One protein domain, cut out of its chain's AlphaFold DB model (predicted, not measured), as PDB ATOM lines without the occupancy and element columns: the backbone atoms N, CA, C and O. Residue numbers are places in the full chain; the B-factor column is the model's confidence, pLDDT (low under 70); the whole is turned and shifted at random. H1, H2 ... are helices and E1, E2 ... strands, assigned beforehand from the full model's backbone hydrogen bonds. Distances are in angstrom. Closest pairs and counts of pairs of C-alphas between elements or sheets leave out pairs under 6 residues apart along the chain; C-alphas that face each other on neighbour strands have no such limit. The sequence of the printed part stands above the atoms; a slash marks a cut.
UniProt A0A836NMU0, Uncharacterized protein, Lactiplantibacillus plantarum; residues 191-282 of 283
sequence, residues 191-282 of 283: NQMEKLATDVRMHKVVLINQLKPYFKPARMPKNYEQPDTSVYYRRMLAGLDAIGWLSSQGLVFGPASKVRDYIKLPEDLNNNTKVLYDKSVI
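Overview. This is residues 191 to 282 of the 283 residues of an uncharacterized protein of Lactiplantibacillus plantarum (UniProt A0A836NMU0). A small antiparallel hairpin of two strands, E1 and E2, forms the core, with helix H1 packed on it mostly at E2 and helix H2 packed on it mostly at E1. Two long loops extend from this body, and at the far end of the first one residues 219 to 224 stick out. The printed part has 92 residues, with three named helices and two named strands in the order H1 H2 H3 E1 E2; the class is mixed, helices and strands, and under half of the residues, 40 of 92, are in named elements. The whole is compact, with a radius of gyration of the C-alphas of 13.5 A, though the C-alphas span 45 by 30 by 22 A, only just elongated.

Along the chain. Strand E1 is residues 251 to 255, 12.8 A from first to last C-alpha, and E2 is residues 274 to 278, 13.2 A. Helix H1 is residues 191 to 203, 18.2 A long, and begins with C-alpha 191 at (30.302, -55.564, 128.243). Helix H2 is residues 230 to 242, 18.1 A long, with C-alpha 230 at (44.942, -56.053, 112.725). H3 is residues 245 to 248, 5.1 A. E2 ends with C-alpha 278 at (25.700, -51.200, 111.337).

Arrangement. E1 and E2 are antiparallel neighbours and form a hairpin, with 148 degrees between their directions. N 252 and O 277 are 2.8 A apart and N 275 and O 254 also 2.8 A, both within hydrogen-bond range. Residues 205 to 206 make a short antiparallel pairing with residues 276 to 277 of E2. The closest C-alphas of H1 and E2, those of Arg 201 and Asp 278, are 5.4 A apart. The closest C-alphas of H2 and E1, those of Asp 241 and Phe 253, are 6.8 A apart. H2 and H3 are close but not clearly touching, the C-alphas of Leu 240 and Leu 246 being closest at 5.8 A. H1 and H2 are apart, and H1 and H3 are only just apart, with closest C-alphas at 8.1 A. In H1 and H2 every O i to N i+4 pair is within hydrogen-bond range; H3 is too short for such a pair, and its one O i to N i+3 pair is within range.

Size, cuts and confidence. The two C-alphas farthest apart, those of Lys 222 and Asp 261, are 45.1 A from each other. The printed part has no cut. The links H1 to H2, with 26 residues, and E1 to E2, with 18, are long; the links H2 to H3 and H3 to E1 are tight. Residues 219 to 224 stand free. The mean pLDDT of the printed part is 89.6, and no printed residue is under 70.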
ATOM      1  N   ASN A 191      30.649 -56.990 128.189       93.25
ATOM      2  CA  ASN A 191      30.302 -55.564 128.243       93.25
ATOM      3  C   ASN A 191      31.176 -54.702 127.316       93.25
ATOM      4  O   ASN A 191      30.717 -53.692 126.790       93.25
ATOM      5  N   GLN A 192      32.451 -55.055 127.100       92.75
ATOM      6  CA  GLN A 192      33.287 -54.329 126.134       92.75
ATOM      7  C   GLN A 192      32.840 -54.571 124.690       92.75
ATOM      8  O   GLN A 192      32.934 -53.663 123.866       92.75
ATOM      9  N   MET A 193      32.330 -55.766 124.383       95.00
ATOM     10  CA  MET A 193      31.762 -56.065 123.069       95.00
ATOM     11  C   MET A 193      30.420 -55.351 122.874       95.00
ATOM     12  O   MET A 193      30.188 -54.774 121.816       95.00
ATOM     13  N   GLU A 194      29.573 -55.278 123.897       95.25
ATOM     14  CA  GLU A 194      28.330 -54.490 123.857       95.25
ATOM     15  C   GLU A 194      28.592 -52.989 123.649       95.25
ATOM     16  O   GLU A 194      27.891 -52.329 122.875       95.25
ATOM     17  N   LYS A 195      29.647 -52.449 124.275       95.69
ATOM     18  CA  LYS A 195      30.116 -51.079 124.011       95.69
ATOM     19  C   LYS A 195      30.554 -50.904 122.560       95.69
ATOM     20  O   LYS A 195      30.090 -49.973 121.914       95.69
ATOM     21  N   LEU A 196      31.351 -51.832 122.019       96.06
ATOM     22  CA  LEU A 196      31.716 -51.822 120.598       96.06
ATOM     23  C   LEU A 196      30.471 -51.813 119.702       96.06
ATOM     24  O   LEU A 196      30.391 -51.023 118.767       96.06
ATOM     25  N   ALA A 197      29.486 -52.662 119.990       96.75
ATOM     26  CA  ALA A 197      28.254 -52.724 119.212       96.75
ATOM     27  C   ALA A 197      27.449 -51.421 119.269       96.75
ATOM     28  O   ALA A 197      26.835 -51.010 118.285       96.75
ATOM     29  N   THR A 198      27.446 -50.759 120.419       96.25
ATOM     30  CA  THR A 198      26.810 -49.451 120.602       96.25
ATOM     31  C   THR A 198      27.546 -48.370 119.817       96.25
ATOM     32  O   THR A 198      26.917 -47.638 119.058       96.25
ATOM     33  N   ASP A 199      28.874 -48.343 119.890       96.06
ATOM     34  CA  ASP A 199      29.687 -47.374 119.157       96.06
ATOM     35  C   ASP A 199      29.566 -47.545 117.642       96.06
ATOM     36  O   ASP A 199      29.470 -46.546 116.932       96.06
ATOM     37  N   VAL A 200      29.475 -48.779 117.136       96.50
ATOM     38  CA  VAL A 200      29.206 -49.030 115.710       96.50
ATOM     39  C   VAL A 200      27.821 -48.524 115.310       96.50
ATOM     40  O   VAL A 200      27.686 -47.952 114.237       96.50
ATOM     41  N   ARG A 201      26.793 -48.677 116.151       94.12
ATOM     42  CA  ARG A 201      25.444 -48.159 115.850       94.12
ATOM     43  C   ARG A 201      25.388 -46.630 115.833       94.12
ATOM     44  O   ARG A 201      24.646 -46.063 115.028       94.12
ATOM     45  N   MET A 202      26.179 -45.974 116.682       93.00
ATOM     46  CA  MET A 202      26.286 -44.510 116.728       93.00
ATOM     47  C   MET A 202      27.093 -43.951 115.549       93.00
ATOM     48  O   MET A 202      26.638 -43.033 114.876       93.00
ATOM     49  N   HIS A 203      28.262 -44.529 115.262       92.31
ATOM     50  CA  HIS A 203      29.185 -44.034 114.228       92.31
ATOM     51  C   HIS A 203      28.981 -44.684 112.858       92.31
ATOM     52  O   HIS A 203      29.653 -44.329 111.890       92.31
ATOM     53  N   LYS A 204      28.068 -45.653 112.775       93.44
ATOM     54  CA  LYS A 204      27.696 -46.459 111.608       93.44
ATOM     55  C   LYS A 204      28.781 -47.392 111.060       93.44
ATOM     56  O   LYS A 204      28.451 -48.492 110.616       93.44
ATOM     57  N   VAL A 205      30.057 -47.022 111.141       94.62
ATOM     58  CA  VAL A 205      31.217 -47.850 110.777       94.62
ATOM     59  C   VAL A 205      32.337 -47.657 111.799       94.62
ATOM     60  O   VAL A 205      32.621 -46.540 112.220       94.62
ATOM     61  N   VAL A 206      33.024 -48.746 112.143       94.06
ATOM     62  CA  VAL A 206      34.273 -48.750 112.913       94.06
ATOM     63  C   VAL A 206      35.351 -49.505 112.132       94.06
ATOM     64  O   VAL A 206      35.159 -50.637 111.666       94.06
ATOM     65  N   LEU A 207      36.514 -48.871 111.982       92.50
ATOM     66  CA  LEU A 207      37.687 -49.428 111.316       92.50
ATOM     67  C   LEU A 207      38.484 -50.338 112.260       92.50
ATOM     68  O   LEU A 207      38.474 -50.183 113.478       92.50
ATOM     69  N   ILE A 208      39.241 -51.284 111.697       90.31
ATOM     70  CA  ILE A 208      40.003 -52.265 112.491       90.31
ATOM     71  C   ILE A 208      41.011 -51.613 113.451       90.31
ATOM     72  O   ILE A 208      41.197 -52.103 114.562       90.31
ATOM     73  N   ASN A 209      41.656 -50.518 113.044       87.56
ATOM     74  CA  ASN A 209      42.620 -49.787 113.875       87.56
ATOM     75  C   ASN A 209      41.970 -49.105 115.094       87.56
ATOM     76  O   ASN A 209      42.659 -48.835 116.072       87.56
ATOM     77  N   GLN A 210      40.654 -48.891 115.075       90.44
ATOM     78  CA  GLN A 210      39.897 -48.308 116.183       90.44
ATOM     79  C   GLN A 210      39.441 -49.364 117.205       90.44
ATOM     80  O   GLN A 210      38.895 -49.017 118.245       90.44
ATOM     81  N   LEU A 211      39.675 -50.660 116.952       90.44
ATOM     82  CA  LEU A 211      39.147 -51.740 117.794       90.44
ATOM     83  C   LEU A 211      39.950 -51.997 119.074       90.44
ATOM     84  O   LEU A 211      39.446 -52.638 119.998       90.44
ATOM     85  N   LYS A 212      41.194 -51.513 119.146       89.06
ATOM     86  CA  LYS A 212      42.125 -51.779 120.255       89.06
ATOM     87  C   LYS A 212      41.512 -51.588 121.657       89.06
ATOM     88  O   LYS A 212      41.706 -52.489 122.481       89.06
ATOM     89  N   PRO A 213      40.748 -50.512 121.945       88.81
ATOM     90  CA  PRO A 213      40.182 -50.279 123.276       88.81
ATOM     91  C   PRO A 213      39.173 -51.345 123.727       88.81
ATOM     92  O   PRO A 213      39.106 -51.666 124.914       88.81
ATOM     93  N   TYR A 214      38.413 -51.927 122.797       90.25
ATOM     94  CA  TYR A 214      37.353 -52.893 123.113       90.25
ATOM     95  C   TYR A 214      37.894 -54.285 123.404       90.25
ATOM     96  O   TYR A 214      37.275 -55.056 124.130       90.25
ATOM     97  N   PHE A 215      39.065 -54.615 122.861       87.38
ATOM     98  CA  PHE A 215      39.664 -55.930 123.049       87.38
ATOM     99  C   PHE A 215      40.637 -56.002 124.230       87.38
ATOM    100  O   PHE A 215      41.185 -57.072 124.490       87.38
ATOM    101  N   LYS A 216      40.809 -54.904 124.975       83.50
ATOM    102  CA  LYS A 216      41.649 -54.842 126.172       83.50
ATOM    103  C   LYS A 216      41.089 -55.759 127.274       83.50
ATOM    104  O   LYS A 216      39.970 -55.519 127.711       83.50
ATOM    105  N   PRO A 217      41.822 -56.772 127.763       81.19
ATOM    106  CA  PRO A 217      41.362 -57.599 128.877       81.19
ATOM    107  C   PRO A 217      40.996 -56.796 130.128       81.19
ATOM    108  O   PRO A 217      41.688 -55.839 130.478       81.19
ATOM    109  N   ALA A 218      39.945 -57.225 130.836       71.81
ATOM    110  CA  ALA A 218      39.510 -56.585 132.082       71.81
ATOM    111  C   ALA A 218      40.524 -56.769 133.226       71.81
ATOM    112  O   ALA A 218      40.655 -55.909 134.095       71.81
ATOM    113  N   ARG A 219      41.260 -57.889 133.217       72.50
ATOM    114  CA  ARG A 219      42.366 -58.182 134.134       72.50
ATOM    115  C   ARG A 219      43.583 -58.592 133.315       72.50
ATOM    116  O   ARG A 219      43.498 -59.503 132.493       72.50
ATOM    117  N   MET A 220      44.699 -57.908 133.535       76.00
ATOM    118  CA  MET A 220      45.968 -58.163 132.858       76.00
ATOM    119  C   MET A 220      46.999 -58.629 133.885       76.00
ATOM    120  O   MET A 220      47.216 -57.923 134.871       76.00
ATOM    121  N   PRO A 221      47.650 -59.783 133.679       71.44
ATOM    122  CA  PRO A 221      48.848 -60.124 134.430       71.44
ATOM    123  C   PRO A 221      49.930 -59.056 134.259       71.44
ATOM    124  O   PRO A 221      49.993 -58.367 133.235       71.44
ATOM    125  N   LYS A 222      50.822 -58.956 135.248       70.31
ATOM    126  CA  LYS A 222      52.024 -58.121 135.155       70.31
ATOM    127  C   LYS A 222      52.807 -58.534 133.896       70.31
ATOM    128  O   LYS A 222      53.071 -59.718 133.714       70.31
ATOM    129  N   ASN A 223      53.142 -57.566 133.039       72.69
ATOM    130  CA  ASN A 223      53.831 -57.746 131.748       72.69
ATOM    131  C   ASN A 223      52.999 -58.382 130.612       72.69
ATOM    132  O   ASN A 223      53.570 -58.865 129.636       72.69
ATOM    133  N   TYR A 224      51.663 -58.394 130.695       72.31
ATOM    134  CA  TYR A 224      50.844 -58.791 129.547       72.31
ATOM    135  C   TYR A 224      50.855 -57.712 128.458       72.31
ATOM    136  O   TYR A 224      50.291 -56.631 128.634       72.31
ATOM    137  N   GLU A 225      51.439 -58.034 127.306       73.38
ATOM    138  CA  GLU A 225      51.327 -57.219 126.101       73.38
ATOM    139  C   GLU A 225      50.114 -57.659 125.281       73.38
ATOM    140  O   GLU A 225      50.019 -58.795 124.806       73.38
ATOM    141  N   GLN A 226      49.155 -56.744 125.119       71.94
ATOM    142  CA  GLN A 226      48.007 -56.992 124.259       71.94
ATOM    143  C   GLN A 226      48.487 -57.182 122.814       71.94
ATOM    144  O   GLN A 226      49.223 -56.333 122.309       71.94
ATOM    145  N   PRO A 227      48.018 -58.228 122.107       75.19
ATOM    146  CA  PRO A 227      48.274 -58.362 120.684       75.19
ATOM    147  C   PRO A 227      47.733 -57.141 119.933       75.19
ATOM    148  O   PRO A 227      46.521 -56.993 119.776       75.19
ATOM    149  N   ASP A 228      48.622 -56.281 119.444       71.75
ATOM    150  CA  ASP A 228      48.242 -55.059 118.734       71.75
ATOM    151  C   ASP A 228      48.371 -55.220 117.221       71.75
ATOM    152  O   ASP A 228      49.081 -54.498 116.527       71.75
ATOM    153  N   THR A 229      47.713 -56.252 116.695       79.75
ATOM    154  CA  THR A 229      47.745 -56.540 115.262       79.75
ATOM    155  C   THR A 229      46.341 -56.546 114.689       79.75
ATOM    156  O   THR A 229      45.421 -57.158 115.235       79.75
ATOM    157  N   SER A 230      46.186 -55.958 113.502       83.50
ATOM    158  CA  SER A 230      44.942 -56.053 112.725       83.50
ATOM    159  C   SER A 230      44.493 -57.507 112.524       83.50
ATOM    160  O   SER A 230      43.300 -57.790 112.446       83.50
ATOM    161  N   VAL A 231      45.436 -58.456 112.471       85.94
ATOM    162  CA  VAL A 231      45.154 -59.895 112.349       85.94
ATOM    163  C   VAL A 231      44.410 -60.434 113.572       85.94
ATOM    164  O   VAL A 231      43.479 -61.224 113.407       85.94
ATOM    165  N   TYR A 232      44.789 -60.017 114.782       86.06
ATOM    166  CA  TYR A 232      44.129 -60.439 116.015       86.06
ATOM    167  C   TYR A 232      42.664 -59.983 116.046       86.06
ATOM    168  O   TYR A 232      41.768 -60.825 116.147       86.06
ATOM    169  N   TYR A 233      42.403 -58.688 115.837       88.94
ATOM    170  CA  TYR A 233      41.040 -58.144 115.858       88.94
ATOM    171  C   TYR A 233      40.153 -58.753 114.767       88.94
ATOM    172  O   TYR A 233      39.016 -59.143 115.032       88.94
ATOM    173  N   ARG A 234      40.687 -58.937 113.550       89.62
ATOM    174  CA  ARG A 234      39.955 -59.602 112.457       89.62
ATOM    175  C   ARG A 234      39.571 -61.038 112.809       89.62
ATOM    176  O   ARG A 234      38.477 -61.466 112.456       89.62
ATOM    177  N   ARG A 235      40.444 -61.791 113.490       87.88
ATOM    178  CA  ARG A 235      40.137 -63.160 113.939       87.88
ATOM    179  C   ARG A 235      39.055 -63.172 115.016       87.88
ATOM    180  O   ARG A 235      38.168 -64.015 114.941       87.88
ATOM    181  N   MET A 236      39.104 -62.238 115.966       89.75
ATOM    182  CA  MET A 236      38.079 -62.108 117.006       89.75
ATOM    183  C   MET A 236      36.708 -61.768 116.410       89.75
ATOM    184  O   MET A 236      35.739 -62.477 116.675       89.75
ATOM    185  N   LEU A 237      36.640 -60.761 115.531       92.88
ATOM    186  CA  LEU A 237      35.405 -60.402 114.828       92.88
ATOM    187  C   LEU A 237      34.899 -61.523 113.917       92.88
ATOM    188  O   LEU A 237      33.698 -61.753 113.854       92.88
ATOM    189  N   ALA A 238      35.784 -62.265 113.244       91.81
ATOM    190  CA  ALA A 238      35.375 -63.425 112.452       91.81
ATOM    191  C   ALA A 238      34.769 -64.541 113.322       91.81
ATOM    192  O   ALA A 238      33.840 -65.214 112.885       91.81
ATOM    193  N   GLY A 239      35.268 -64.732 114.549       93.25
ATOM    194  CA  GLY A 239      34.671 -65.645 115.525       93.25
ATOM    195  C   GLY A 239      33.276 -65.193 115.964       93.25
ATOM    196  O   GLY A 239      32.343 -65.991 115.924       93.25
ATOM    197  N   LEU A 240      33.126 -63.907 116.306       94.88
ATOM    198  CA  LEU A 240      31.842 -63.289 116.671       94.88
ATOM    199  C   LEU A 240      30.823 -63.315 115.517       94.88
ATOM    200  O   LEU A 240      29.635 -63.533 115.743       94.88
ATOM    201  N   ASP A 241      31.272 -63.136 114.272       95.12
ATOM    202  CA  ASP A 241      30.420 -63.259 113.083       95.12
ATOM    203  C   ASP A 241      29.970 -64.706 112.856       95.12
ATOM    204  O   ASP A 241      28.796 -64.976 112.594       95.12
ATOM    205  N   ALA A 242      30.908 -65.653 112.956       94.19
ATOM    206  CA  ALA A 242      30.632 -67.058 112.695       94.19
ATOM    207  C   ALA A 242      29.686 -67.667 113.735       94.19
ATOM    208  O   ALA A 242      28.844 -68.487 113.374       94.19
ATOM    209  N   ILE A 243      29.792 -67.260 115.002       94.44
ATOM    210  CA  ILE A 243      28.903 -67.733 116.070       94.44
ATOM    211  C   ILE A 243      27.529 -67.043 116.062       94.44
ATOM    212  O   ILE A 243      26.620 -67.493 116.746       94.44
ATOM    213  N   GLY A 244      27.360 -65.990 115.254       94.19
ATOM    214  CA  GLY A 244      26.087 -65.291 115.064       94.19
ATOM    215  C   GLY A 244      25.902 -64.038 115.920       94.19
ATOM    216  O   GLY A 244      24.955 -63.292 115.675       94.19
ATOM    217  N   TRP A 245      26.824 -63.750 116.841       95.88
ATOM    218  CA  TRP A 245      26.695 -62.627 117.768       95.88
ATOM    219  C   TRP A 245      26.659 -61.266 117.062       95.88
ATOM    220  O   TRP A 245      25.799 -60.449 117.358       95.88
ATOM    221  N   LEU A 246      27.509 -61.017 116.055       95.81
ATOM    222  CA  LEU A 246      27.443 -59.733 115.332       95.81
ATOM    223  C   LEU A 246      26.069 -59.506 114.691       95.81
ATOM    224  O   LEU A 246      25.522 -58.411 114.768       95.81
ATOM    225  N   SER A 247      25.488 -60.557 114.110       94.38
ATOM    226  CA  SER A 247      24.177 -60.462 113.474       94.38
ATOM    227  C   SER A 247      23.056 -60.221 114.484       94.38
ATOM    228  O   SER A 247      22.106 -59.525 114.136       94.38
ATOM    229  N   SER A 248      23.141 -60.783 115.697       94.62
ATOM    230  CA  SER A 248      22.148 -60.534 116.755       94.62
ATOM    231  C   SER A 248      22.219 -59.100 117.286       94.62
ATOM    232  O   SER A 248      21.205 -58.560 117.712       94.62
ATOM    233  N   GLN A 249      23.382 -58.453 117.166       95.81
ATOM    234  CA  GLN A 249      23.576 -57.031 117.468       95.81
ATOM    235  C   GLN A 249      23.227 -56.089 116.299       95.81
ATOM    236  O   GLN A 249      23.417 -54.880 116.410       95.81
ATOM    237  N   GLY A 250      22.752 -56.614 115.162       95.19
ATOM    238  CA  GLY A 250      22.482 -55.807 113.965       95.19
ATOM    239  C   GLY A 250      23.743 -55.320 113.246       95.19
ATOM    240  O   GLY A 250      23.686 -54.347 112.504       95.19
ATOM    241  N   LEU A 251      24.884 -55.983 113.441       96.62
ATOM    242  CA  LEU A 251      26.173 -55.592 112.873       96.62
ATOM    243  C   LEU A 251      26.632 -56.554 111.778       96.62
ATOM    244  O   LEU A 251      26.286 -57.738 111.757       96.62
ATOM    245  N   VAL A 252      27.493 -56.056 110.895       95.50
ATOM    246  CA  VAL A 252      28.114 -56.836 109.827       95.50
ATOM    247  C   VAL A 252      29.617 -56.593 109.800       95.50
ATOM    248  O   VAL A 252      30.089 -55.458 109.817       95.50
ATOM    249  N   PHE A 253      30.387 -57.678 109.710       94.69
ATOM    250  CA  PHE A 253      31.828 -57.624 109.480       94.69
ATOM    251  C   PHE A 253      32.156 -57.965 108.019       94.69
ATOM    252  O   PHE A 253      32.360 -59.127 107.652       94.69
ATOM    253  N   GLY A 254      32.184 -56.938 107.168       93.31
ATOM    254  CA  GLY A 254      32.252 -57.077 105.709       93.31
ATOM    255  C   GLY A 254      33.216 -56.091 105.044       93.31
ATOM    256  O   GLY A 254      33.816 -55.269 105.729       93.31
ATOM    257  N   PRO A 255      33.426 -56.192 103.721       94.00
ATOM    258  CA  PRO A 255      34.331 -55.300 102.998       94.00
ATOM    259  C   PRO A 255      33.807 -53.857 102.979       94.00
ATOM    260  O   PRO A 255      32.602 -53.634 102.870       94.00
ATOM    261  N   ALA A 256      34.725 -52.891 103.039       92.94
ATOM    262  CA  ALA A 256      34.436 -51.458 103.035       92.94
ATOM    263  C   ALA A 256      33.596 -51.026 101.825       92.94
ATOM    264  O   ALA A 256      32.722 -50.177 101.963       92.94
ATOM    265  N   SER A 257      33.799 -51.649 100.660       93.62
ATOM    266  CA  SER A 257      33.017 -51.384  99.444       93.62
ATOM    267  C   SER A 257      31.503 -51.517  99.613       93.62
ATOM    268  O   SER A 257      30.768 -50.968  98.808       93.62
ATOM    269  N   LYS A 258      31.014 -52.221 100.641       94.12
ATOM    270  CA  LYS A 258      29.573 -52.365 100.892       94.12
ATOM    271  C   LYS A 258      28.923 -51.150 101.542       94.12
ATOM    272  O   LYS A 258      27.705 -51.063 101.510       94.12
ATOM    273  N   VAL A 259      29.710 -50.255 102.135       93.12
ATOM    274  CA  VAL A 259      29.198 -49.111 102.909       93.12
ATOM    275  C   VAL A 259      29.716 -47.759 102.425       93.12
ATOM    276  O   VAL A 259      29.243 -46.732 102.897       93.12
ATOM    277  N   ARG A 260      30.668 -47.738 101.483       90.88
ATOM    278  CA  ARG A 260      31.275 -46.499 100.962       90.88
ATOM    279  C   ARG A 260      30.286 -45.546 100.314       90.88
ATOM    280  O   ARG A 260      30.470 -44.343 100.436       90.88
ATOM    281  N   ASP A 261      29.251 -46.081  99.677       88.00
ATOM    282  CA  ASP A 261      28.222 -45.267  99.024       88.00
ATOM    283  C   ASP A 261      27.307 -44.561 100.043       88.00
ATOM    284  O   ASP A 261      26.594 -43.628  99.695       88.00
ATOM    285  N   TYR A 262      27.354 -44.981 101.314       89.25
ATOM    286  CA  TYR A 262      26.470 -44.504 102.380       89.25
ATOM    287  C   TYR A 262      27.214 -43.728 103.474       89.25
ATOM    288  O   TYR A 262      26.614 -42.924 104.183       89.25
ATOM    289  N   ILE A 263      28.517 -43.977 103.655       89.38
ATOM    290  CA  ILE A 263      29.334 -43.392 104.725       89.38
ATOM    291  C   ILE A 263      30.698 -42.997 104.178       89.38
ATOM    292  O   ILE A 263      31.391 -43.796 103.545       89.38
ATOM    293  N   LYS A 264      31.131 -41.779 104.520       89.44
ATOM    294  CA  LYS A 264      32.470 -41.291 104.195       89.44
ATOM    295  C   LYS A 264      33.530 -42.113 104.934       89.44
ATOM    296  O   LYS A 264      33.660 -42.032 106.154       89.44
ATOM    297  N   LEU A 265      34.303 -42.884 104.177       90.56
ATOM    298  CA  LEU A 265      35.487 -43.605 104.649       90.56
ATOM    299  C   LEU A 265      36.762 -42.909 104.154       90.56
ATOM    300  O   LEU A 265      36.685 -42.131 103.202       90.56
ATOM    301  N   PRO A 266      37.938 -43.199 104.746       91.19
ATOM    302  CA  PRO A 266      39.207 -42.727 104.202       91.19
ATOM    303  C   PRO A 266      39.361 -43.118 102.724       91.19
ATOM    304  O   PRO A 266      39.056 -44.257 102.335       91.19
ATOM    305  N   GLU A 267      39.800 -42.167 101.900       87.56
ATOM    306  CA  GLU A 267      39.909 -42.331 100.442       87.56
ATOM    307  C   GLU A 267      40.958 -43.385 100.062       87.56
ATOM    308  O   GLU A 267      40.761 -44.152  99.122       87.56
ATOM    309  N   ASP A 268      42.024 -43.489 100.853       89.81
ATOM    310  CA  ASP A 268      43.126 -44.441 100.703       89.81
ATOM    311  C   ASP A 268      42.794 -45.858 101.207       89.81
ATOM    312  O   ASP A 268      43.519 -46.822 100.934       89.81
ATOM    313  N   LEU A 269      41.687 -46.030 101.940       90.38
ATOM    314  CA  LEU A 269      41.290 -47.336 102.446       90.38
ATOM    315  C   LEU A 269      40.998 -48.267 101.260       90.38
ATOM    316  O   LEU A 269      40.202 -47.950 100.382       90.38
ATOM    317  N   ASN A 270      41.559 -49.474 101.251       92.31
ATOM    318  CA  ASN A 270      41.255 -50.447 100.199       92.31
ATOM    319  C   ASN A 270      39.783 -50.925 100.274       92.31
ATOM    320  O   ASN A 270      39.278 -51.238 101.356       92.31
ATOM    321  N   ASN A 271      39.102 -51.037  99.128       91.12
ATOM    322  CA  ASN A 271      37.704 -51.491  99.011       91.12
ATOM    323  C   ASN A 271      37.426 -52.870  99.630       91.12
ATOM    324  O   ASN A 271      36.348 -53.097 100.178       91.12
ATOM    325  N   ASN A 272      38.405 -53.771  99.595       92.06
ATOM    326  CA  ASN A 272      38.299 -55.125 100.135       92.06
ATOM    327  C   ASN A 272      38.688 -55.215 101.617       92.06
ATOM    328  O   ASN A 272      38.572 -56.285 102.223       92.06
ATOM    329  N   THR A 273      39.148 -54.118 102.229       90.94
ATOM    330  CA  THR A 273      39.432 -54.096 103.665       90.94
ATOM    331  C   THR A 273      38.148 -54.343 104.437       90.94
ATOM    332  O   THR A 273      37.157 -53.646 104.240       90.94
ATOM    333  N   LYS A 274      38.160 -55.336 105.330       92.44
ATOM    334  CA  LYS A 274      37.013 -55.587 106.199       92.44
ATOM    335  C   LYS A 274      36.885 -54.503 107.266       92.44
ATOM    336  O   LYS A 274      37.867 -54.193 107.938       92.44
ATOM    337  N   VAL A 275      35.666 -54.015 107.449       93.81
ATOM    338  CA  VAL A 275      35.247 -53.047 108.465       93.81
ATOM    339  C   VAL A 275      34.035 -53.601 109.213       93.81
ATOM    340  O   VAL A 275      33.357 -54.510 108.724       93.81
ATOM    341  N   LEU A 276      33.795 -53.097 110.419       96.38
ATOM    342  CA  LEU A 276      32.609 -53.432 111.200       96.38
ATOM    343  C   LEU A 276      31.584 -52.314 111.010       96.38
ATOM    344  O   LEU A 276      31.926 -51.154 111.212       96.38
ATOM    345  N   TYR A 277      30.363 -52.641 110.603       96.19
ATOM    346  CA  TYR A 277      29.344 -51.637 110.308       96.19
ATOM    347  C   TYR A 277      27.952 -52.046 110.776       96.19
ATOM    348  O   TYR A 277      27.658 -53.233 110.931       96.19
ATOM    349  N   ASP A 278      27.113 -51.044 111.010       96.31
ATOM    350  CA  ASP A 278      25.700 -51.200 111.337       96.31
ATOM    351  C   ASP A 278      24.934 -51.649 110.084       96.31
ATOM    352  O   ASP A 278      25.043 -51.047 109.016       96.31
ATOM    353  N   LYS A 279      24.159 -52.729 110.194       93.38
ATOM    354  CA  LYS A 279      23.383 -53.275 109.077       93.38
ATOM    355  C   LYS A 279      22.353 -52.273 108.550       93.38
ATOM    356  O   LYS A 279      22.002 -52.358 107.378       93.38
ATOM    357  N   SER A 280      21.898 -51.322 109.371       91.19
ATOM    358  CA  SER A 280      20.940 -50.290 108.950       91.19
ATOM    359  C   SER A 280      21.492 -49.327 107.894       91.19
ATOM    360  O   SER A 280      20.743 -48.526 107.363       91.19
ATOM    361  N   VAL A 281      22.800 -49.338 107.636       88.12
ATOM    362  CA  VAL A 281      23.457 -48.423 106.690       88.12
ATOM    363  C   VAL A 281      23.119 -48.752 105.238       88.12
ATOM    364  O   VAL A 281      23.138 -47.875 104.387       88.12
ATOM    365  N   ILE A 282      22.860 -50.027 104.960       84.69
ATOM    366  CA  ILE A 282      22.685 -50.573 103.608       84.69
ATOM    367  C   ILE A 282      21.239 -51.000 103.324       84.69
ATOM    368  O   ILE A 282      20.993 -51.631 102.298       84.69
TER     369      ILE A 282